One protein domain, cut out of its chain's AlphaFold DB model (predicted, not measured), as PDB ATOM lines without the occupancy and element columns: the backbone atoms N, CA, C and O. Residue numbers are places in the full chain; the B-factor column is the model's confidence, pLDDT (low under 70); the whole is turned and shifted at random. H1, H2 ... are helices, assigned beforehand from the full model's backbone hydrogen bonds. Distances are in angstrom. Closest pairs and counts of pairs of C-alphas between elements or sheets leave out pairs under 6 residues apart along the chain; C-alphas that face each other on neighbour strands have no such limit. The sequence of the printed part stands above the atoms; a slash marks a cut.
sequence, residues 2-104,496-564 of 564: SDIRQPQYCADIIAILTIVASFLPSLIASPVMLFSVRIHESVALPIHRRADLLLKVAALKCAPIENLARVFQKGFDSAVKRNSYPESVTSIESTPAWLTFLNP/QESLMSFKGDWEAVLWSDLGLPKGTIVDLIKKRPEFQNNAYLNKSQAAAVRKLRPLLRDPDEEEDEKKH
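AT A GLANCE: This is residues 2 to 104 and 496 to 564 of the 564 residues of an uncharacterized protein of Scylla olivacea (UniProt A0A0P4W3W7). Two long helices, H1 and H3, lie side by side and run opposite ways, with H6 and H8 crossing H3, H7 on H1 and H9 packed on the last turns of H3. H4 packs between H8 and H10 toward one end, where residues 555 to 564, holding H11, stick out as a tail. The printed part has 172 residues with eleven named helices, H1 to H11 in chain order, and no named strand: all helix. It is compact, with a radius of gyration of the C-alphas of 18.0 A, and flat, spanning 64 by 38 by 20 A.

HOW THE PARTS SIT: H1, residues 5 to 27, and H3, residues 44 to 62, are the hub, touching 4 helices each. They touch at Cys 10 and Cys 62, the closest C-alphas, 6.0 A apart, at a shallow tilt of 12 degrees, opposite ways. H2, residues 31 to 34, touches H1 only at the corner, and only just, with 3 pairs of C-alphas within 8 A; the closest are Pro 25 and Pro 31, 7.0 A. H6, residues 97 to 102, touches H3 at Asp 52 and Trp 98, 5.3 A between the closest C-alphas, and H1 at Ala 21 and Leu 99, 7.1 A. H7, residues 496 to 501, touches H1 at Ala 11 and Leu 499, 5.0 A. H8, residues 506 to 511, touches H3 at Ala 59 and Trp 506, 6.0 A, about perpendicular at 73 degrees. H4, residues 65 to 71, touches H8 at Asn 67 and Glu 507, 6.0 A, and H10, residues 539 to 552, at Ala 69 and Ala 544, 5.3 A. H9, residues 518 to 526, touches H3 at Leu 60 and Ile 525, 6.1 A. H9 and H10 form a helical hairpin, but only just touch, with 3 pairs of C-alphas within 8 A, the closest Val 522 and Leu 552, 5.7 A. H5, residues 77 to 81, is near H9; H11, residues 557 to 561, touches no helix. Every O i to N i+4 pair is within hydrogen-bond range in H3 to H9 and H11, against 16 of 19 in H1 and 8 of 10 in H10; H2 is too short for such a pair.

IN THESE COORDINATES: H1 is 32.9 A long from C-alpha 5 at (192.825, 181.957, 177.993), H3 25.7 A, H9 12.3 A and H10 20.3 A. H11 ends at C-alpha 561, (204.588, 153.831, 193.825).

THE WHOLE: Residues 105 to 495 are not printed; C-alphas 104 and 496 are 20.6 A apart. The links H5 to H6 and H9 to H10 are long. Residues 2 to 4, 77 to 88 and 554 to 564 have pLDDT under 70.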
ATOM      1  N   SER A   2     198.057 180.624 181.206       53.47
ATOM      2  CA  SER A   2     196.938 179.740 180.822       53.47
ATOM      3  C   SER A   2     195.573 180.163 181.387       53.47
ATOM      4  O   SER A   2     194.582 180.031 180.676       53.47
ATOM      5  N   ASP A   3     195.520 180.728 182.601       58.38
ATOM      6  CA  ASP A   3     194.261 181.119 183.273       58.38
ATOM      7  C   ASP A   3     193.456 182.187 182.512       58.38
ATOM      8  O   ASP A   3     192.234 182.128 182.459       58.38
ATOM      9  N   ILE A   4     194.131 183.130 181.840       63.16
ATOM     10  CA  ILE A   4     193.474 184.210 181.075       63.16
ATOM     11  C   ILE A   4     192.838 183.674 179.777       63.16
ATOM     12  O   ILE A   4     191.916 184.276 179.235       63.16
ATOM     13  N   ARG A   5     193.301 182.523 179.267       75.44
ATOM     14  CA  ARG A   5     192.825 181.957 177.993       75.44
ATOM     15  C   ARG A   5     191.571 181.099 178.135       75.44
ATOM     16  O   ARG A   5     190.892 180.888 177.139       75.44
ATOM     17  N   GLN A   6     191.263 180.593 179.329       82.12
ATOM     18  CA  GLN A   6     190.101 179.725 179.537       82.12
ATOM     19  C   GLN A   6     188.763 180.467 179.350       82.12
ATOM     20  O   GLN A   6     187.914 179.923 178.642       82.12
ATOM     21  N   PRO A   7     188.566 181.700 179.870       85.12
ATOM     22  CA  PRO A   7     187.369 182.487 179.571       85.12
ATOM     23  C   PRO A   7     187.214 182.781 178.076       85.12
ATOM     24  O   PRO A   7     186.127 182.597 177.540       85.12
ATOM     25  N   GLN A   8     188.304 183.141 177.385       88.31
ATOM     26  CA  GLN A   8     188.277 183.363 175.935       88.31
ATOM     27  C   GLN A   8     187.914 182.084 175.174       88.31
ATOM     28  O   GLN A   8     187.039 182.107 174.322       88.31
ATOM     29  N   TYR A   9     188.526 180.948 175.519       88.69
ATOM     30  CA  TYR A   9     188.202 179.657 174.909       88.69
ATOM     31  C   TYR A   9     186.730 179.272 175.122       88.69
ATOM     32  O   TYR A   9     186.098 178.713 174.230       88.69
ATOM     33  N   CYS A  10     186.169 179.585 176.295       89.88
ATOM     34  CA  CYS A  10     184.745 179.423 176.550       89.88
ATOM     35  C   CYS A  10     183.915 180.329 175.634       89.88
ATOM     36  O   CYS A  10     183.038 179.823 174.938       89.88
ATOM     37  N   ALA A  11     184.222 181.627 175.588       91.56
ATOM     38  CA  ALA A  11     183.543 182.596 174.732       91.56
ATOM     39  C   ALA A  11     183.582 182.191 173.248       91.56
ATOM     40  O   ALA A  11     182.552 182.244 172.585       91.56
ATOM     41  N   ASP A  12     184.720 181.695 172.753       92.25
ATOM     42  CA  ASP A  12     184.874 181.213 171.375       92.25
ATOM     43  C   ASP A  12     183.937 180.029 171.081       92.25
ATOM     44  O   ASP A  12     183.298 179.977 170.031       92.25
ATOM     45  N   ILE A  13     183.810 179.077 172.015       93.25
ATOM     46  CA  ILE A  13     182.885 177.946 171.857       93.25
ATOM     47  C   ILE A  13     181.432 178.414 171.885       93.25
ATOM     48  O   ILE A  13     180.647 177.966 171.049       93.25
ATOM     49  N   ILE A  14     181.068 179.302 172.817       93.19
ATOM     50  CA  ILE A  14     179.712 179.862 172.865       93.19
ATOM     51  C   ILE A  14     179.407 180.580 171.553       93.19
ATOM     52  O   ILE A  14     178.368 180.311 170.963       93.19
ATOM     53  N   ALA A  15     180.336 181.385 171.033       92.62
ATOM     54  CA  ALA A  15     180.175 182.063 169.752       92.62
ATOM     55  C   ALA A  15     179.933 181.070 168.605       92.62
ATOM     56  O   ALA A  15     179.001 181.258 167.827       92.62
ATOM     57  N   ILE A  16     180.712 179.982 168.524       94.31
ATOM     58  CA  ILE A  16     180.501 178.928 167.519       94.31
ATOM     59  C   ILE A  16     179.101 178.321 167.655       94.31
ATOM     60  O   ILE A  16     178.393 178.201 166.659       94.31
ATOM     61  N   LEU A  17     178.687 177.947 168.868       94.81
ATOM     62  CA  LEU A  17     177.373 177.348 169.105       94.81
ATOM     63  C   LEU A  17     176.236 178.323 168.768       94.81
ATOM     64  O   LEU A  17     175.274 177.920 168.119       94.81
ATOM     65  N   THR A  18     176.355 179.599 169.140       92.88
ATOM     66  CA  THR A  18     175.384 180.645 168.795       92.88
ATOM     67  C   THR A  18     175.284 180.822 167.284       92.88
ATOM     68  O   THR A  18     174.179 180.797 166.754       92.88
ATOM     69  N   ILE A  19     176.413 180.905 166.570       91.50
ATOM     70  CA  ILE A  19     176.430 180.992 165.102       91.50
ATOM     71  C   ILE A  19     175.732 179.773 164.489       91.50
ATOM     72  O   ILE A  19     174.878 179.921 163.619       91.50
ATOM     73  N   VAL A  20     176.054 178.564 164.958       93.75
ATOM     74  CA  VAL A  20     175.411 177.333 164.475       93.75
ATOM     75  C   VAL A  20     173.900 177.370 164.722       93.75
ATOM     76  O   VAL A  20     173.142 177.044 163.810       93.75
ATOM     77  N   ALA A  21     173.447 177.806 165.903       93.56
ATOM     78  CA  ALA A  21     172.024 177.962 166.209       93.56
ATOM     79  C   ALA A  21     171.334 178.983 165.292       93.56
ATOM     80  O   ALA A  21     170.226 178.720 164.834       93.56
ATOM     81  N   SER A  22     171.984 180.108 164.984       90.81
ATOM     82  CA  SER A  22     171.427 181.146 164.108       90.81
ATOM     83  C   SER A  22     171.307 180.694 162.648       90.81
ATOM     84  O   SER A  22     170.358 181.079 161.974       90.81
ATOM     85  N   PHE A  23     172.227 179.857 162.154       90.25
ATOM     86  CA  PHE A  23     172.175 179.341 160.778       90.25
ATOM     87  C   PHE A  23     171.272 178.121 160.609       90.25
ATOM     88  O   PHE A  23     170.780 177.880 159.504       90.25
ATOM     89  N   LEU A  24     171.049 177.337 161.662       92.44
ATOM     90  CA  LEU A  24     170.298 176.087 161.574       92.44
ATOM     91  C   LEU A  24     168.890 176.234 160.947       92.44
ATOM     92  O   LEU A  24     168.560 175.400 160.102       92.44
ATOM     93  N   PRO A  25     168.096 177.291 161.233       92.81
ATOM     94  CA  PRO A  25     166.806 177.526 160.578       92.81
ATOM     95  C   PRO A  25     166.873 177.616 159.044       92.81
ATOM     96  O   PRO A  25     165.916 177.258 158.367       92.81
ATOM     97  N   SER A  26     168.003 178.041 158.466       90.81
ATOM     98  CA  SER A  26     168.173 178.098 157.002       90.81
ATOM     99  C   SER A  26     168.276 176.714 156.344       90.81
ATOM    100  O   SER A  26     168.034 176.577 155.142       90.81
ATOM    101  N   LEU A  27     168.617 175.681 157.124       90.31
ATOM    102  CA  LEU A  27     168.941 174.334 156.646       90.31
ATOM    103  C   LEU A  27     167.804 173.322 156.825       90.31
ATOM    104  O   LEU A  27     167.872 172.228 156.268       90.31
ATOM    105  N   ILE A  28     166.776 173.662 157.600       90.75
ATOM    106  CA  ILE A  28     165.679 172.756 157.958       90.75
ATOM    107  C   ILE A  28     164.397 173.076 157.193       90.75
ATOM    108  O   ILE A  28     164.163 174.220 156.811       90.75
ATOM    109  N   ALA A  29     163.566 172.055 156.967       88.50
ATOM    110  CA  ALA A  29     162.290 172.204 156.266       88.50
ATOM    111  C   ALA A  29     161.131 172.635 157.162       88.50
ATOM    112  O   ALA A  29     160.229 173.338 156.710       88.50
ATOM    113  N   SER A  30     161.197 172.244 158.430       90.19
ATOM    114  CA  SER A  30     160.212 172.566 159.448       90.19
ATOM    115  C   SER A  30     160.935 172.992 160.724       90.19
ATOM    116  O   SER A  30     161.949 172.381 161.072       90.19
ATOM    117  N   PRO A  31     160.430 173.996 161.460       92.06
ATOM    118  CA  PRO A  31     160.982 174.395 162.757       92.06
ATOM    119  C   PRO A  31     160.947 173.269 163.809       92.06
ATOM    120  O   PRO A  31     161.730 173.302 164.756       92.06
ATOM    121  N   VAL A  32     160.112 172.233 163.632       91.00
ATOM    122  CA  VAL A  32     160.121 171.019 164.476       91.00
ATOM    123  C   VAL A  32     161.490 170.330 164.444       91.00
ATOM    124  O   VAL A  32     161.941 169.809 165.464       91.00
ATOM    125  N   MET A  33     162.209 170.426 163.321       91.56
ATOM    126  CA  MET A  33     163.554 169.865 163.154       91.56
ATOM    127  C   MET A  33     164.630 170.556 164.006       91.56
ATOM    128  O   MET A  33     165.765 170.094 164.031       91.56
ATOM    129  N   LEU A  34     164.315 171.645 164.716       91.31
ATOM    130  CA  LEU A  34     165.193 172.182 165.767       91.31
ATOM    131  C   LEU A  34     165.169 171.312 167.033       91.31
ATOM    132  O   LEU A  34     166.104 171.355 167.833       91.31
ATOM    133  N   PHE A  35     164.089 170.553 167.223       89.44
ATOM    134  CA  PHE A  35     163.786 169.810 168.442       89.44
ATOM    135  C   PHE A  35     163.823 168.300 168.233       89.44
ATOM    136  O   PHE A  35     164.280 167.584 169.116       89.44
ATOM    137  N   SER A  36     163.337 167.812 167.094       86.44
ATOM    138  CA  SER A  36     163.233 166.385 166.798       86.44
ATOM    139  C   SER A  36     163.613 166.124 165.346       86.44
ATOM    140  O   SER A  36     163.100 166.783 164.446       86.44
ATOM    141  N   VAL A  37     164.534 165.193 165.109       86.62
ATOM    142  CA  VAL A  37     165.061 164.882 163.770       86.62
ATOM    143  C   VAL A  37     165.381 163.402 163.668       86.62
ATOM    144  O   VAL A  37     166.069 162.869 164.541       86.62
ATOM    145  N   ARG A  38     164.991 162.745 162.572       84.69
ATOM    146  CA  ARG A  38     165.455 161.389 162.252       84.69
ATOM    147  C   ARG A  38     166.501 161.378 161.140       84.69
ATOM    148  O   ARG A  38     166.682 162.327 160.373       84.69
ATOM    149  N   ILE A  39     167.237 160.277 161.070       76.44
ATOM    150  CA  ILE A  39     168.243 160.025 160.047       76.44
ATOM    151  C   ILE A  39     167.550 160.009 158.682       76.44
ATOM    152  O   ILE A  39     166.486 159.420 158.531       76.44
ATOM    153  N   HIS A  40     168.157 160.686 157.706       77.25
ATOM    154  CA  HIS A  40     167.636 160.919 156.348       77.25
ATOM    155  C   HIS A  40     166.539 161.986 156.189       77.25
ATOM    156  O   HIS A  40     166.309 162.399 155.058       77.25
ATOM    157  N   GLU A  41     165.937 162.504 157.264       77.94
ATOM    158  CA  GLU A  41     164.949 163.596 157.155       77.94
ATOM    159  C   GLU A  41     165.608 164.969 156.994       77.94
ATOM    160  O   GLU A  41     165.061 165.861 156.348       77.94
ATOM    161  N   SER A  42     166.785 165.169 157.597       81.81
ATOM    162  CA  SER A  42     167.427 166.483 157.627       81.81
ATOM    163  C   SER A  42     168.935 166.422 157.850       81.81
ATOM    164  O   SER A  42     169.468 165.546 158.536       81.81
ATOM    165  N   VAL A  43     169.627 167.437 157.330       88.44
ATOM    166  CA  VAL A  43     171.039 167.722 157.627       88.44
ATOM    167  C   VAL A  43     171.255 168.212 159.067       88.44
ATOM    168  O   VAL A  43     172.395 168.304 159.517       88.44
ATOM    169  N   ALA A  44     170.183 168.500 159.811       90.56
ATOM    170  CA  ALA A  44     170.243 168.971 161.192       90.56
ATOM    171  C   ALA A  44     170.796 167.924 162.171       90.56
ATOM    172  O   ALA A  44     171.536 168.284 163.085       90.56
ATOM    173  N   LEU A  45     170.517 166.629 161.969       90.94
ATOM    174  CA  LEU A  45     170.965 165.561 162.875       90.94
ATOM    175  C   LEU A  45     172.493 165.574 163.113       90.94
ATOM    176  O   LEU A  45     172.910 165.695 164.269       90.94
ATOM    177  N   PRO A  46     173.362 165.505 162.080       90.75
ATOM    178  CA  PRO A  46     174.808 165.560 162.293       90.75
ATOM    179  C   PRO A  46     175.281 166.900 162.878       90.75
ATOM    180  O   PRO A  46     176.285 166.918 163.591       90.75
ATOM    181  N   ILE A  47     174.578 168.007 162.613       93.88
ATOM    182  CA  ILE A  47     174.895 169.320 163.194       93.88
ATOM    183  C   ILE A  47     174.636 169.296 164.700       93.88
ATOM    184  O   ILE A  47     175.543 169.615 165.470       93.88
ATOM    185  N   HIS A  48     173.455 168.841 165.129       92.88
ATOM    186  CA  HIS A  48     173.127 168.732 166.546       92.88
ATOM    187  C   HIS A  48     174.117 167.841 167.292       92.88
ATOM    188  O   HIS A  48     174.599 168.232 168.350       92.88
ATOM    189  N   ARG A  49     174.483 166.685 166.722       89.75
ATOM    190  CA  ARG A  49     175.451 165.759 167.334       89.75
ATOM    191  C   ARG A  49     176.839 166.381 167.499       89.75
ATOM    192  O   ARG A  49     177.484 166.187 168.526       89.75
ATOM    193  N   ARG A  50     177.311 167.145 166.508       92.94
ATOM    194  CA  ARG A  50     178.616 167.827 166.574       92.94
ATOM    195  C   ARG A  50     178.611 168.996 167.554       92.94
ATOM    196  O   ARG A  50     179.584 169.163 168.282       92.94
ATOM    197  N   ALA A  51     177.535 169.780 167.583       95.19
ATOM    198  CA  ALA A  51     177.366 170.878 168.530       95.19
ATOM    199  C   ALA A  51     177.278 170.366 169.977       95.19
ATOM    200  O   ALA A  51     177.920 170.910 170.871       95.19
ATOM    201  N   ASP A  52     176.566 169.260 170.190       92.19
ATOM    202  CA  ASP A  52     176.476 168.588 171.483       92.19
ATOM    203  C   ASP A  52     177.830 168.018 171.943       92.19
ATOM    204  O   ASP A  52     178.261 168.261 173.070       92.19
ATOM    205  N   LEU A  53     178.578 167.359 171.048       91.88
ATOM    206  CA  LEU A  53     179.944 166.913 171.340       91.88
ATOM    207  C   LEU A  53     180.869 168.088 171.695       91.88
ATOM    208  O   LEU A  53     181.635 168.003 172.657       91.88
ATOM    209  N   LEU A  54     180.795 169.189 170.940       95.12
ATOM    210  CA  LEU A  54     181.563 170.401 171.219       95.12
ATOM    211  C   LEU A  54     181.225 170.956 172.607       95.12
ATOM    212  O   LEU A  54     182.139 171.266 173.371       95.12
ATOM    213  N   LEU A  55     179.939 171.016 172.963       94.75
ATOM    214  CA  LEU A  55     179.489 171.446 174.283       94.75
ATOM    215  C   LEU A  55     179.995 170.520 175.396       94.75
ATOM    216  O   LEU A  55     180.462 171.003 176.423       94.75
ATOM    217  N   LYS A  56     179.962 169.201 175.205       91.62
ATOM    218  CA  LYS A  56     180.464 168.226 176.190       91.62
ATOM    219  C   LYS A  56     181.969 168.382 176.424       91.62
ATOM    220  O   LYS A  56     182.422 168.407 177.570       91.62
ATOM    221  N   VAL A  57     182.747 168.575 175.357       91.88
ATOM    222  CA  VAL A  57     184.182 168.897 175.455       91.88
ATOM    223  C   VAL A  57     184.397 170.236 176.169       91.88
ATOM    224  O   VAL A  57     185.285 170.343 177.021       91.88
ATOM    225  N   ALA A  58     183.572 171.241 175.867       92.56
ATOM    226  CA  ALA A  58     183.603 172.538 176.533       92.56
ATOM    227  C   ALA A  58     183.288 172.415 178.024       92.56
ATOM    228  O   ALA A  58     184.008 172.975 178.837       92.56
ATOM    229  N   ALA A  59     182.283 171.632 178.413       92.88
ATOM    230  CA  ALA A  59     181.920 171.429 179.810       92.88
ATOM    231  C   ALA A  59     183.079 170.823 180.610       92.88
ATOM    232  O   ALA A  59     183.398 171.295 181.699       92.88
ATOM    233  N   LEU A  60     183.800 169.854 180.042       92.06
ATOM    234  CA  LEU A  60     184.978 169.276 180.690       92.06
ATOM    235  C   LEU A  60     186.126 170.285 180.858       92.06
ATOM    236  O   LEU A  60     186.850 170.221 181.852       92.06
ATOM    237  N   LYS A  61     186.289 171.244 179.940       90.69
ATOM    238  CA  LYS A  61     187.392 172.226 179.959       90.69
ATOM    239  C   LYS A  61     187.072 173.567 180.622       90.69
ATOM    240  O   LYS A  61     187.968 174.190 181.185       90.69
ATOM    241  N   CYS A  62     185.828 174.016 180.547       90.44
ATOM    242  CA  CYS A  62     185.405 175.380 180.870       90.44
ATOM    243  C   CYS A  62     184.485 175.446 182.084       90.44
ATOM    244  O   CYS A  62     184.460 176.479 182.744       90.44
ATOM    245  N   ALA A  63     183.751 174.372 182.413       91.88
ATOM    246  CA  ALA A  63     182.863 174.397 183.573       91.88
ATOM    247  C   ALA A  63     183.653 174.715 184.852       91.88
ATOM    248  O   ALA A  63     184.806 174.279 184.958       91.88
ATOM    249  N   PRO A  64     183.050 175.402 185.838       91.31
ATOM    250  CA  PRO A  64     183.667 175.597 187.144       91.31
ATOM    251  C   PRO A  64     184.178 174.270 187.714       91.31
ATOM    252  O   PRO A  64     183.474 173.256 187.684       91.31
ATOM    253  N   ILE A  65     185.412 174.253 188.221       91.00
ATOM    254  CA  ILE A  65     186.061 173.025 188.708       91.00
ATOM    255  C   ILE A  65     185.284 172.388 189.872       91.00
ATOM    256  O   ILE A  65     185.301 171.171 190.056       91.00
ATOM    257  N   GLU A  66     184.542 173.196 190.626       91.44
ATOM    258  CA  GLU A  66     183.624 172.762 191.671       91.44
ATOM    259  C   GLU A  66     182.499 171.876 191.122       91.44
ATOM    260  O   GLU A  66     182.143 170.883 191.763       91.44
ATOM    261  N   ASN A  67     181.976 172.189 189.931       91.31
ATOM    262  CA  ASN A  67     180.940 171.390 189.278       91.31
ATOM    263  C   ASN A  67     181.508 170.023 188.887       91.31
ATOM    264  O   ASN A  67     180.896 168.999 189.181       91.31
ATOM    265  N   LEU A  68     182.719 169.987 188.317       90.56
ATOM    266  CA  LEU A  68     183.410 168.731 188.006       90.56
ATOM    267  C   LEU A  68     183.630 167.887 189.268       90.56
ATOM    268  O   LEU A  68     183.299 166.704 189.286       90.56
ATOM    269  N   ALA A  69     184.139 168.489 190.346       89.75
ATOM    270  CA  ALA A  69     184.400 167.776 191.595       89.75
ATOM    271  C   ALA A  69     183.123 167.215 192.236       89.75
ATOM    272  O   ALA A  69     183.174 166.163 192.872       89.75
ATOM    273  N   ARG A  70     181.984 167.899 192.068       88.56
ATOM    274  CA  ARG A  70     180.676 167.435 192.542       88.56
ATOM    275  C   ARG A  70     180.150 166.275 191.699       88.56
ATOM    276  O   ARG A  70     179.770 165.248 192.254       88.56
ATOM    277  N   VAL A  71     180.171 166.413 190.375       87.19
ATOM    278  CA  VAL A  71     179.635 165.410 189.439       87.19
ATOM    279  C   VAL A  71     180.459 164.121 189.463       87.19
ATOM    280  O   VAL A  71     179.893 163.028 189.444       87.19
ATOM    281  N   PHE A  72     181.788 164.230 189.539       86.44
ATOM    282  CA  PHE A  72     182.713 163.093 189.492       86.44
ATOM    283  C   PHE A  72     183.161 162.598 190.871       86.44
ATOM    284  O   PHE A  72     184.082 161.791 190.963       86.44
ATOM    285  N   GLN A  73     182.496 163.016 191.955       81.62
ATOM    286  CA  GLN A  73     182.861 162.618 193.320       81.62
ATOM    287  C   GLN A  73     182.888 161.089 193.518       81.62
ATOM    288  O   GLN A  73     183.657 160.586 194.333       81.62
ATOM    289  N   LYS A  74     182.059 160.346 192.772       75.88
ATOM    290  CA  LYS A  74     181.963 158.875 192.814       75.88
ATOM    291  C   LYS A  74     182.795 158.173 191.726       75.88
ATOM    292  O   LYS A  74     182.578 156.996 191.460       75.88
ATOM    293  N   GLY A  75     183.717 158.891 191.085       76.50
ATOM    294  CA  GLY A  75     184.542 158.388 189.990       76.50
ATOM    295  C   GLY A  75     183.930 158.591 188.601       76.50
ATOM    296  O   GLY A  75     182.729 158.834 188.436       76.50
ATOM    297  N   PHE A  76     184.781 158.467 187.578       76.75
ATOM    298  CA  PHE A  76     184.408 158.678 186.174       76.75
ATOM    299  C   PHE A  76     183.488 157.585 185.618       76.75
ATOM    300  O   PHE A  76     182.741 157.834 184.674       76.75
ATOM    301  N   ASP A  77     183.468 156.405 186.241       69.44
ATOM    302  CA  ASP A  77     182.671 155.271 185.767       69.44
ATOM    303  C   ASP A  77     181.168 155.557 185.845       69.44
ATOM    304  O   ASP A  77     180.409 155.075 185.011       69.44
ATOM    305  N   SER A  78     180.721 156.386 186.796       64.75
ATOM    306  CA  SER A  78     179.316 156.807 186.854       64.75
ATOM    307  C   SER A  78     178.910 157.718 185.693       64.75
ATOM    308  O   SER A  78     177.765 157.649 185.273       64.75
ATOM    309  N   ALA A  79     179.821 158.523 185.138       62.38
ATOM    310  CA  ALA A  79     179.517 159.360 183.979       62.38
ATOM    311  C   ALA A  79     179.485 158.545 182.682       62.38
ATOM    312  O   ALA A  79     178.678 158.834 181.810       62.38
ATOM    313  N   VAL A  80     180.298 157.486 182.597       58.94
ATOM    314  CA  VAL A  80     180.261 156.517 181.489       58.94
ATOM    315  C   VAL A  80     179.006 155.631 181.568       58.94
ATOM    316  O   VAL A  80     178.415 155.301 180.546       58.94
ATOM    317  N   LYS A  81     178.564 155.267 182.782       54.28
ATOM    318  CA  LYS A  81     177.388 154.412 183.040       54.28
ATOM    319  C   LYS A  81     176.040 155.143 183.057       54.28
ATOM    320  O   LYS A  81     175.017 154.474 183.141       54.28
ATOM    321  N   ARG A  82     176.001 156.481 182.969       62.78
ATOM    322  CA  ARG A  82     174.738 157.232 182.768       62.78
ATOM    323  C   ARG A  82     174.078 156.935 181.414       62.78
ATOM    324  O   ARG A  82     172.932 157.317 181.203       62.78
ATOM    325  N   ASN A  83     174.761 156.183 180.554       50.34
ATOM    326  CA  ASN A  83     174.168 155.452 179.446       50.34
ATOM    327  C   ASN A  83     173.210 154.356 179.946       50.34
ATOM    328  O   ASN A  83     173.599 153.204 180.136       50.34
ATOM    329  N   SER A  84     171.945 154.712 180.159       38.94
ATOM    330  CA  SER A  84     170.860 153.734 180.325       38.94
ATOM    331  C   SER A  84     169.728 153.895 179.309       38.94
ATOM    332  O   SER A  84     168.826 153.066 179.287       38.94
ATOM    333  N   TYR A  85     169.794 154.905 178.440       38.50
ATOM    334  CA  TYR A  85     168.938 155.023 177.264       38.50
ATOM    335  C   TYR A  85     169.817 155.384 176.072       38.50
ATOM    336  O   TYR A  85     170.513 156.396 176.146       38.50
ATOM    337  N   PRO A  86     169.825 154.591 174.988       46.31
ATOM    338  CA  PRO A  86     170.491 155.028 173.781       46.31
ATOM    339  C   PRO A  86     169.726 156.252 173.281       46.31
ATOM    340  O   PRO A  86     168.565 156.143 172.888       46.31
ATOM    341  N   GLU A  87     170.368 157.422 173.271       57.50
ATOM    342  CA  GLU A  87     170.013 158.406 172.259       57.50
ATOM    343  C   GLU A  87     170.144 157.668 170.931       57.50
ATOM    344  O   GLU A  87     171.252 157.312 170.523       57.50
ATOM    345  N   SER A  88     169.009 157.354 170.315       68.31
ATOM    346  CA  SER A  88     168.944 156.651 169.045       68.31
ATOM    347  C   SER A  88     170.005 157.210 168.098       68.31
ATOM    348  O   SER A  88     170.027 158.403 167.802       68.31
ATOM    349  N   VAL A  89     170.930 156.369 167.627       72.75
ATOM    350  CA  VAL A  89     171.997 156.812 166.703       72.75
ATOM    351  C   VAL A  89     171.387 157.466 165.458       72.75
ATOM    352  O   VAL A  89     171.997 158.316 164.810       72.75
ATOM    353  N   THR A  90     170.150 157.084 165.158       80.88
ATOM    354  CA  THR A  90     169.376 157.493 164.005       80.88
ATOM    355  C   THR A  90     168.326 158.557 164.314       80.88
ATOM    356  O   THR A  90     167.645 158.977 163.388       80.88
ATOM    357  N   SER A  91     168.159 159.028 165.553       84.50
ATOM    358  CA  SER A  91     167.192 160.092 165.847       84.50
ATOM    359  C   SER A  91     167.549 160.937 167.068       84.50
ATOM    360  O   SER A  91     168.281 160.541 167.970       84.50
ATOM    361  N   ILE A  92     167.021 162.152 167.072       85.06
ATOM    362  CA  ILE A  92     166.883 163.011 168.238       85.06
ATOM    363  C   ILE A  92     165.383 163.180 168.428       85.06
ATOM    364  O   ILE A  92     164.705 163.617 167.508       85.06
ATOM    365  N   GLU A  93     164.873 162.806 169.595       84.38
ATOM    366  CA  GLU A  93     163.430 162.802 169.885       84.38
ATOM    367  C   GLU A  93     163.040 163.890 170.883       84.38
ATOM    368  O   GLU A  93     161.928 163.896 171.390       84.38
ATOM    369  N   SER A  94     163.961 164.794 171.213       87.44
ATOM    370  CA  SER A  94     163.702 165.920 172.102       87.44
ATOM    371  C   SER A  94     164.750 167.007 171.932       87.44
ATOM    372  O   SER A  94     165.834 166.762 171.404       87.44
ATOM    373  N   THR A  95     164.431 168.196 172.439       90.44
ATOM    374  CA  THR A  95     165.275 169.389 172.340       90.44
ATOM    375  C   THR A  95     166.749 169.090 172.652       90.44
ATOM    376  O   THR A  95     167.064 168.715 173.785       90.44
ATOM    377  N   PRO A  96     167.661 169.286 171.679       91.44
ATOM    378  CA  PRO A  96     169.089 169.072 171.868       91.44
ATOM    379  C   PRO A  96     169.641 169.877 173.046       91.44
ATOM    380  O   PRO A  96     169.429 171.090 173.138       91.44
ATOM    381  N   ALA A  97     170.421 169.221 173.911       90.50
ATOM    382  CA  ALA A  97     170.945 169.826 175.135       90.50
ATOM    383  C   ALA A  97     171.749 171.110 174.876       90.50
ATOM    384  O   ALA A  97     171.690 172.044 175.674       90.50
ATOM    385  N   TRP A  98     172.457 171.183 173.745       94.00
ATOM    386  CA  TRP A  98     173.248 172.358 173.386       94.00
ATOM    387  C   TRP A  98     172.415 173.596 173.043       94.00
ATOM    388  O   TRP A  98     172.842 174.705 173.354       94.00
ATOM    389  N   LEU A  99     171.217 173.425 172.479       94.44
ATOM    390  CA  LEU A  99     170.299 174.537 172.232       94.44
ATOM    391  C   LEU A  99     169.721 175.056 173.547       94.44
ATOM    392  O   LEU A  99     169.759 176.257 173.811       94.44
ATOM    393  N   THR A 100     169.268 174.152 174.417       93.62
ATOM    394  CA  THR A 100     168.823 174.519 175.766       93.62
ATOM    395  C   THR A 100     169.928 175.201 176.563       93.62
ATOM    396  O   THR A 100     169.659 176.135 177.311       93.62
ATOM    397  N   PHE A 101     171.167 174.730 176.433       93.94
ATOM    398  CA  PHE A 101     172.304 175.316 177.123       93.94
ATOM    399  C   PHE A 101     172.517 176.779 176.723       93.94
ATOM    400  O   PHE A 101     172.758 177.589 177.611       93.94
ATOM    401  N   LEU A 102     172.378 177.115 175.432       93.44
ATOM    402  CA  LEU A 102     172.451 178.498 174.950       93.44
ATOM    403  C   LEU A 102     171.311 179.352 175.504       93.44
ATOM    404  O   LEU A 102     171.560 180.416 176.067       93.44
ATOM    405  N   ASN A 103     170.068 178.882 175.362       92.31
ATOM    406  CA  ASN A 103     168.916 179.575 175.915       92.31
ATOM    407  C   ASN A 103     167.753 178.610 176.218       92.31
ATOM    408  O   ASN A 103     167.046 178.194 175.297       92.31
ATOM    409  N   PRO A 104     167.472 178.307 177.499       92.50
ATOM    410  CA  PRO A 104     166.385 177.405 177.876       92.50
ATOM    411  C   PRO A 104     164.989 178.021 177.706       92.50
ATOM    412  O   PRO A 104     164.014 177.278 177.648       92.50
ATOM    413  N   GLN A 496     180.742 190.744 172.620       85.38
ATOM    414  CA  GLN A 496     181.867 190.159 173.346       85.38
ATOM    415  C   GLN A 496     181.602 190.143 174.855       85.38
ATOM    416  O   GLN A 496     182.001 189.194 175.528       85.38
ATOM    417  N   GLU A 497     180.928 191.159 175.399       87.25
ATOM    418  CA  GLU A 497     180.606 191.206 176.825       87.25
ATOM    419  C   GLU A 497     179.588 190.116 177.199       87.25
ATOM    420  O   GLU A 497     179.830 189.359 178.145       87.25
ATOM    421  N   SER A 498     178.528 189.929 176.404       87.88
ATOM    422  CA  SER A 498     177.601 188.793 176.524       87.88
ATOM    423  C   SER A 498     178.306 187.436 176.469       87.88
ATOM    424  O   SER A 498     178.026 186.562 177.289       87.88
ATOM    425  N   LEU A 499     179.242 187.242 175.533       89.62
ATOM    426  CA  LEU A 499     179.970 185.976 175.391       89.62
ATOM    427  C   LEU A 499     180.870 185.689 176.599       89.62
ATOM    428  O   LEU A 499     180.914 184.563 177.093       89.62
ATOM    429  N   MET A 500     181.571 186.709 177.097       88.12
ATOM    430  CA  MET A 500     182.481 186.583 178.240       88.12
ATOM    431  C   MET A 500     181.745 186.444 179.580       88.12
ATOM    432  O   MET A 500     182.278 185.839 180.511       88.12
ATOM    433  N   SER A 501     180.533 186.991 179.691       87.44
ATOM    434  CA  SER A 501     179.693 186.930 180.897       87.44
ATOM    435  C   SER A 501     178.671 185.787 180.893       87.44
ATOM    436  O   SER A 501     177.930 185.628 181.868       87.44
ATOM    437  N   PHE A 502     178.648 184.968 179.837       88.62
ATOM    438  CA  PHE A 502     177.685 183.889 179.658       88.62
ATOM    439  C   PHE A 502     177.699 182.881 180.821       88.62
ATOM    440  O   PHE A 502     178.729 182.297 181.172       88.62
ATOM    441  N   LYS A 503     176.518 182.628 181.401       86.12
ATOM    442  CA  LYS A 503     176.315 181.686 182.514       86.12
ATOM    443  C   LYS A 503     175.425 180.524 182.087       86.12
ATOM    444  O   LYS A 503     174.226 180.523 182.346       86.12
ATOM    445  N   GLY A 504     176.030 179.522 181.459       86.75
ATOM    446  CA  GLY A 504     175.348 178.273 181.125       86.75
ATOM    447  C   GLY A 504     175.203 177.324 182.320       86.75
ATOM    448  O   GLY A 504     176.024 177.320 183.242       86.75
ATOM    449  N   ASP A 505     174.183 176.464 182.280       90.88
ATOM    450  CA  ASP A 505     173.985 175.368 183.239       90.88
ATOM    451  C   ASP A 505     174.951 174.207 182.940       90.88
ATOM    452  O   ASP A 505     174.593 173.160 182.396       90.88
ATOM    453  N   TRP A 506     176.222 174.424 183.275       91.75
ATOM    454  CA  TRP A 506     177.288 173.438 183.099       91.75
ATOM    455  C   TRP A 506     177.041 172.149 183.880       91.75
ATOM    456  O   TRP A 506     177.508 171.087 183.478       91.75
ATOM    457  N   GLU A 507     176.354 172.239 185.018       89.25
ATOM    458  CA  GLU A 507     176.075 171.080 185.856       89.25
ATOM    459  C   GLU A 507     175.139 170.113 185.132       89.25
ATOM    460  O   GLU A 507     175.463 168.930 185.053       89.25
ATOM    461  N   ALA A 508     174.060 170.594 184.510       87.81
ATOM    462  CA  ALA A 508     173.186 169.731 183.717       87.81
ATOM    463  C   ALA A 508     173.906 169.040 182.548       87.81
ATOM    464  O   ALA A 508     173.663 167.859 182.310       87.81
ATOM    465  N   VAL A 509     174.823 169.733 181.862       89.06
ATOM    466  CA  VAL A 509     175.637 169.131 180.787       89.06
ATOM    467  C   VAL A 509     176.575 168.057 181.340       89.06
ATOM    468  O   VAL A 509     176.736 166.993 180.759       89.06
ATOM    469  N   LEU A 510     177.201 168.301 182.491       89.25
ATOM    470  CA  LEU A 510     178.077 167.314 183.122       89.25
ATOM    471  C   LEU A 510     177.302 166.122 183.703       89.25
ATOM    472  O   LEU A 510     177.869 165.036 183.843       89.25
ATOM    473  N   TRP A 511     176.030 166.315 184.066       85.38
ATOM    474  CA  TRP A 511     175.124 165.252 184.499       85.38
ATOM    475  C   TRP A 511     174.544 164.440 183.340       85.38
ATOM    476  O   TRP A 511     174.161 163.294 183.577       85.38
ATOM    477  N   SER A 512     174.516 164.970 182.115       81.62
ATOM    478  CA  SER A 512     174.071 164.212 180.944       81.62
ATOM    479  C   SER A 512     175.061 163.104 180.571       81.62
ATOM    480  O   SER A 512     176.180 163.036 181.091       81.62
ATOM    481  N   ASP A 513     174.661 162.222 179.652       78.81
ATOM    482  CA  ASP A 513     175.613 161.299 179.035       78.81
ATOM    483  C   ASP A 513     176.639 162.098 178.224       78.81
ATOM    484  O   ASP A 513     176.279 162.859 177.326       78.81
ATOM    485  N   LEU A 514     177.921 161.946 178.554       82.00
ATOM    486  CA  LEU A 514     179.005 162.629 177.856       82.00
ATOM    487  C   LEU A 514     179.388 161.922 176.553       82.00
ATOM    488  O   LEU A 514     180.050 162.541 175.726       82.00
ATOM    489  N   GLY A 515     179.015 160.652 176.353       78.69
ATOM    490  CA  GLY A 515     179.329 159.906 175.127       78.69
ATOM    491  C   GLY A 515     180.830 159.819 174.803       78.69
ATOM    492  O   GLY A 515     181.206 159.593 173.654       78.69
ATOM    493  N   LEU A 516     181.699 160.039 175.797       83.31
ATOM    494  CA  LEU A 516     183.152 160.082 175.652       83.31
ATOM    495  C   LEU A 516     183.804 158.923 176.420       83.31
ATOM    496  O   LEU A 516     183.410 158.645 177.556       83.31
ATOM    497  N   PRO A 517     184.844 158.277 175.858       86.44
ATOM    498  CA  PRO A 517     185.639 157.300 176.591       86.44
ATOM    499  C   PRO A 517     186.268 157.910 177.848       86.44
ATOM    500  O   PRO A 517     186.698 159.067 177.845       86.44
ATOM    501  N   LYS A 518     186.402 157.105 178.909       85.12
ATOM    502  CA  LYS A 518     187.012 157.524 180.184       85.12
ATOM    503  C   LYS A 518     188.394 158.161 179.998       85.12
ATOM    504  O   LYS A 518     188.642 159.211 180.581       85.12
ATOM    505  N   GLY A 519     189.254 157.567 179.164       86.12
ATOM    506  CA  GLY A 519     190.587 158.111 178.865       86.12
ATOM    507  C   GLY A 519     190.517 159.532 178.304       86.12
ATOM    508  O   GLY A 519     191.159 160.436 178.825       86.12
ATOM    509  N   THR A 520     189.622 159.772 177.342       88.50
ATOM    510  CA  THR A 520     189.399 161.105 176.768       88.50
ATOM    511  C   THR A 520     188.916 162.115 177.812       88.50
ATOM    512  O   THR A 520     189.360 163.263 177.807       88.50
ATOM    513  N   ILE A 521     188.023 161.709 178.724       89.12
ATOM    514  CA  ILE A 521     187.544 162.573 179.817       89.12
ATOM    515  C   ILE A 521     188.712 162.973 180.729       89.12
ATOM    516  O   ILE A 521     188.893 164.158 181.014       89.12
ATOM    517  N   VAL A 522     189.523 161.999 181.149       89.94
ATOM    518  CA  VAL A 522     190.702 162.219 182.000       89.94
ATOM    519  C   VAL A 522     191.701 163.150 181.309       89.94
ATOM    520  O   VAL A 522     192.112 164.148 181.903       89.94
ATOM    521  N   ASP A 523     192.021 162.900 180.040       90.31
ATOM    522  CA  ASP A 523     192.955 163.712 179.253       90.31
ATOM    523  C   ASP A 523     192.502 165.167 179.106       90.31
ATOM    524  O   ASP A 523     193.315 166.096 179.165       90.31
ATOM    525  N   LEU A 524     191.202 165.392 178.905       90.69
ATOM    526  CA  LEU A 524     190.642 166.737 178.793       90.69
ATOM    527  C   LEU A 524     190.716 167.492 180.123       90.69
ATOM    528  O   LEU A 524     191.072 168.672 180.120       90.69
ATOM    529  N   ILE A 525     190.433 166.819 181.243       91.00
ATOM    530  CA  ILE A 525     190.503 167.422 182.581       91.00
ATOM    531  C   ILE A 525     191.960 167.708 182.977       91.00
ATOM    532  O   ILE A 525     192.240 168.802 183.465       91.00
ATOM    533  N   LYS A 526     192.909 166.795 182.707       89.88
ATOM    534  CA  LYS A 526     194.355 166.996 182.961       89.88
ATOM    535  C   LYS A 526     194.902 168.256 182.270       89.88
ATOM    536  O   LYS A 526     195.764 168.942 182.812       89.88
ATOM    537  N   LYS A 527     194.388 168.583 181.080       88.25
ATOM    538  CA  LYS A 527     194.809 169.748 180.273       88.25
ATOM    539  C   LYS A 527     194.254 171.087 180.761       88.25
ATOM    540  O   LYS A 527     194.583 172.122 180.181       88.25
ATOM    541  N   ARG A 528     193.398 171.093 181.781       90.25
ATOM    542  CA  ARG A 528     192.847 172.328 182.335       90.25
ATOM    543  C   ARG A 528     193.918 173.157 183.056       90.25
ATOM    544  O   ARG A 528     194.886 172.587 183.575       90.25
ATOM    545  N   PRO A 529     193.757 174.490 183.120       88.06
ATOM    546  CA  PRO A 529     194.729 175.353 183.774       88.06
ATOM    547  C   PRO A 529     194.844 175.077 185.279       88.06
ATOM    548  O   PRO A 529     195.949 175.151 185.806       88.06
ATOM    549  N   GLU A 530     193.766 174.650 185.951       90.00
ATOM    550  CA  GLU A 530     193.775 174.397 187.398       90.00
ATOM    551  C   GLU A 530     194.659 173.212 187.824       90.00
ATOM    552  O   GLU A 530     195.031 173.102 188.993       90.00
ATOM    553  N   PHE A 531     195.009 172.320 186.890       88.50
ATOM    554  CA  PHE A 531     195.882 171.168 187.146       88.50
ATOM    555  C   PHE A 531     197.350 171.420 186.781       88.50
ATOM    556  O   PHE A 531     198.179 170.537 186.994       88.50
ATOM    557  N   GLN A 532     197.696 172.607 186.275       87.38
ATOM    558  CA  GLN A 532     199.073 172.950 185.914       87.38
ATOM    559  C   GLN A 532     199.916 173.282 187.156       87.38
ATOM    560  O   GLN A 532     199.411 173.823 188.139       87.38
ATOM    561  N   ASN A 533     201.227 173.017 187.098       75.81
ATOM    562  CA  ASN A 533     202.144 173.107 188.250       75.81
ATOM    563  C   ASN A 533     202.240 174.501 188.913       75.81
ATOM    564  O   ASN A 533     202.691 174.590 190.050       75.81
ATOM    565  N   ASN A 534     201.775 175.563 188.243       78.56
ATOM    566  CA  ASN A 534     201.812 176.955 188.717       78.56
ATOM    567  C   ASN A 534     200.423 177.631 188.719       78.56
ATOM    568  O   ASN A 534     200.329 178.846 188.538       78.56
ATOM    569  N   ALA A 535     199.340 176.859 188.842       80.69
ATOM    570  CA  ALA A 535     197.983 177.402 188.831       80.69
ATOM    571  C   ALA A 535     197.705 178.267 190.073       80.69
ATOM    572  O   ALA A 535     197.938 177.835 191.207       80.69
ATOM    573  N   TYR A 536     197.164 179.472 189.875       83.62
ATOM    574  CA  TYR A 536     196.710 180.309 190.982       83.62
ATOM    575  C   TYR A 536     195.276 179.922 191.360       83.62
ATOM    576  O   TYR A 536     194.318 180.330 190.710       83.62
ATOM    577  N   LEU A 537     195.133 179.101 192.403       86.50
ATOM    578  CA  LEU A 537     193.842 178.565 192.838       86.50
ATOM    579  C   LEU A 537     193.322 179.301 194.069       86.50
ATOM    580  O   LEU A 537     194.031 179.468 195.064       86.50
ATOM    581  N   ASN A 538     192.041 179.655 194.049       88.75
ATOM    582  CA  ASN A 538     191.350 180.061 195.266       88.75
ATOM    583  C   ASN A 538     191.106 178.838 196.193       88.75
ATOM    584  O   ASN A 538     191.346 177.681 195.832       88.75
ATOM    585  N   LYS A 539     190.603 179.077 197.412       88.19
ATOM    586  CA  LYS A 539     190.381 178.004 198.403       88.19
ATOM    587  C   LYS A 539     189.396 176.923 197.924       88.19
ATOM    588  O   LYS A 539     189.614 175.751 198.237       88.19
ATOM    589  N   SER A 540     188.334 177.283 197.194       89.69
ATOM    590  CA  SER A 540     187.339 176.313 196.701       89.69
ATOM    591  C   SER A 540     187.902 175.462 195.566       89.69
ATOM    592  O   SER A 540     187.792 174.237 195.605       89.69
ATOM    593  N   GLN A 541     188.599 176.095 194.625       89.62
ATOM    594  CA  GLN A 541     189.257 175.448 193.497       89.62
ATOM    595  C   GLN A 541     190.341 174.480 193.976       89.62
ATOM    596  O   GLN A 541     190.379 173.336 193.534       89.62
ATOM    597  N   ALA A 542     191.169 174.881 194.946       88.19
ATOM    598  CA  ALA A 542     192.184 174.004 195.530       88.19
ATOM    599  C   ALA A 542     191.566 172.750 196.179       88.19
ATOM    600  O   ALA A 542     192.094 171.643 196.038       88.19
ATOM    601  N   ALA A 543     190.423 172.897 196.860       89.94
ATOM    602  CA  ALA A 543     189.692 171.769 197.430       89.94
ATOM    603  C   ALA A 543     189.093 170.854 196.345       89.94
ATOM    604  O   ALA A 543     189.151 169.631 196.477       89.94
ATOM    605  N   ALA A 544     188.550 171.427 195.268       90.50
ATOM    606  CA  ALA A 544     188.008 170.686 194.131       90.50
ATOM    607  C   ALA A 544     189.099 169.899 193.379       90.50
ATOM    608  O   ALA A 544     188.943 168.700 193.146       90.50
ATOM    609  N   VAL A 545     190.244 170.528 193.095       90.25
ATOM    610  CA  VAL A 545     191.412 169.884 192.469       90.25
ATOM    611  C   VAL A 545     191.927 168.734 193.331       90.25
ATOM    612  O   VAL A 545     192.192 167.653 192.809       90.25
ATOM    613  N   ARG A 546     192.006 168.908 194.659       88.50
ATOM    614  CA  ARG A 546     192.427 167.836 195.579       88.50
ATOM    615  C   ARG A 546     191.500 166.617 195.526       88.50
ATOM    616  O   ARG A 546     191.987 165.499 195.642       88.50
ATOM    617  N   LYS A 547     190.191 166.822 195.342       88.12
ATOM    618  CA  LYS A 547     189.211 165.731 195.201       88.12
ATOM    619  C   LYS A 547     189.328 165.001 193.862       88.12
ATOM    620  O   LYS A 547     189.133 163.793 193.821       88.12
ATOM    621  N   LEU A 548     189.633 165.722 192.785       89.12
ATOM    622  CA  LEU A 548     189.691 165.166 191.429       89.12
ATOM    623  C   LEU A 548     191.041 164.522 191.089       89.12
ATOM    624  O   LEU A 548     191.071 163.545 190.350       89.12
ATOM    625  N   ARG A 549     192.153 165.036 191.629       88.19
ATOM    626  CA  ARG A 549     193.517 164.588 191.297       88.19
ATOM    627  C   ARG A 549     193.743 163.070 191.444       88.19
ATOM    628  O   ARG A 549     194.359 162.518 190.539       88.19
ATOM    629  N   PRO A 550     193.238 162.374 192.484       86.69
ATOM    630  CA  PRO A 550     193.386 160.918 192.593       86.69
ATOM    631  C   PRO A 550     192.711 160.152 191.452       86.69
ATOM    632  O   PRO A 550     193.202 159.113 191.035       86.69
ATOM    633  N   LEU A 551     191.605 160.675 190.917       83.31
ATOM    634  CA  LEU A 551     190.838 160.026 189.852       83.31
ATOM    635  C   LEU A 551     191.501 160.166 188.473       83.31
ATOM    636  O   LEU A 551     191.096 159.486 187.534       83.31
ATOM    637  N   LEU A 552     192.462 161.085 188.344       83.81
ATOM    638  CA  LEU A 552     193.163 161.389 187.099       83.81
ATOM    639  C   LEU A 552     194.496 160.640 186.971       83.81
ATOM    640  O   LEU A 552     195.137 160.781 185.937       83.81
ATOM    641  N   ARG A 553     194.948 159.896 187.985       77.88
ATOM    642  CA  ARG A 553     196.192 159.115 187.888       77.88
ATOM    643  C   ARG A 553     196.034 158.002 186.853       77.88
ATOM    644  O   ARG A 553     194.962 157.398 186.767       77.88
ATOM    645  N   ASP A 554     197.073 157.771 186.056       60.91
ATOM    646  CA  ASP A 554     197.077 156.630 185.142       60.91
ATOM    647  C   ASP A 554     197.273 155.338 185.954       60.91
ATOM    648  O   ASP A 554     198.020 155.346 186.933       60.91
ATOM    649  N   PRO A 555     196.602 154.229 185.592       54.59
ATOM    650  CA  PRO A 555     196.735 152.962 186.315       54.59
ATOM    651  C   PRO A 555     198.184 152.445 186.357       54.59
ATOM    652  O   PRO A 555     198.538 151.728 187.288       54.59
ATOM    653  N   ASP A 556     199.031 152.869 185.415       47.38
ATOM    654  CA  ASP A 556     200.447 152.495 185.349       47.38
ATOM    655  C   ASP A 556     201.328 153.248 186.373       47.38
ATOM    656  O   ASP A 556     202.403 152.772 186.722       47.38
ATOM    657  N   GLU A 557     200.876 154.384 186.933       48.88
ATOM    658  CA  GLU A 557     201.611 155.111 187.989       48.88
ATOM    659  C   GLU A 557     201.455 154.453 189.379       48.88
ATOM    660  O   GLU A 557     202.284 154.664 190.267       48.88
ATOM    661  N   GLU A 558     200.420 153.625 189.591       43.16
ATOM    662  CA  GLU A 558     200.222 152.893 190.855       43.16
ATOM    663  C   GLU A 558     201.167 151.687 191.020       43.16
ATOM    664  O   GLU A 558     201.386 151.242 192.152       43.16
ATOM    665  N   GLU A 559     201.733 151.146 189.934       40.28
ATOM    666  CA  GLU A 559     202.696 150.038 190.020       40.28
ATOM    667  C   GLU A 559     204.109 150.497 190.407       40.28
ATOM    668  O   GLU A 559     204.835 149.734 191.053       40.28
ATOM    669  N   ASP A 560     204.479 151.742 190.101       39.69
ATOM    670  CA  ASP A 560     205.785 152.301 190.462       39.69
ATOM    671  C   ASP A 560     205.806 152.867 191.896       39.69
ATOM    672  O   ASP A 560     206.797 152.687 192.603       39.69
ATOM    673  N   GLU A 561     204.695 153.426 192.405       39.75
ATOM    674  CA  GLU A 561     204.588 153.831 193.825       39.75
ATOM    675  C   GLU A 561     204.523 152.627 194.792       39.75
ATOM    676  O   GLU A 561     204.838 152.772 195.970       39.75
ATOM    677  N   LYS A 562     204.163 151.421 194.327       41.44
ATOM    678  CA  LYS A 562     204.212 150.188 195.147       41.44
ATOM    679  C   LYS A 562     205.571 149.479 195.124       41.44
ATOM    680  O   LYS A 562     205.741 148.488 195.835       41.44
ATOM    681  N   LYS A 563     206.527 149.958 194.322       41.53
ATOM    682  CA  LYS A 563     207.889 149.408 194.210       41.53
ATOM    683  C   LYS A 563     208.960 150.251 194.915       41.53
ATOM    684  O   LYS A 563     210.142 149.922 194.785       41.53
ATOM    685  N   HIS A 564     208.587 151.291 195.668       36.09
ATOM    686  CA  HIS A 564     209.507 152.103 196.475       36.09
ATOM    687  C   HIS A 564     209.126 152.142 197.953       36.09
ATOM    688  O   HIS A 564     207.957 152.453 198.263       36.09
TER     689      HIS A 564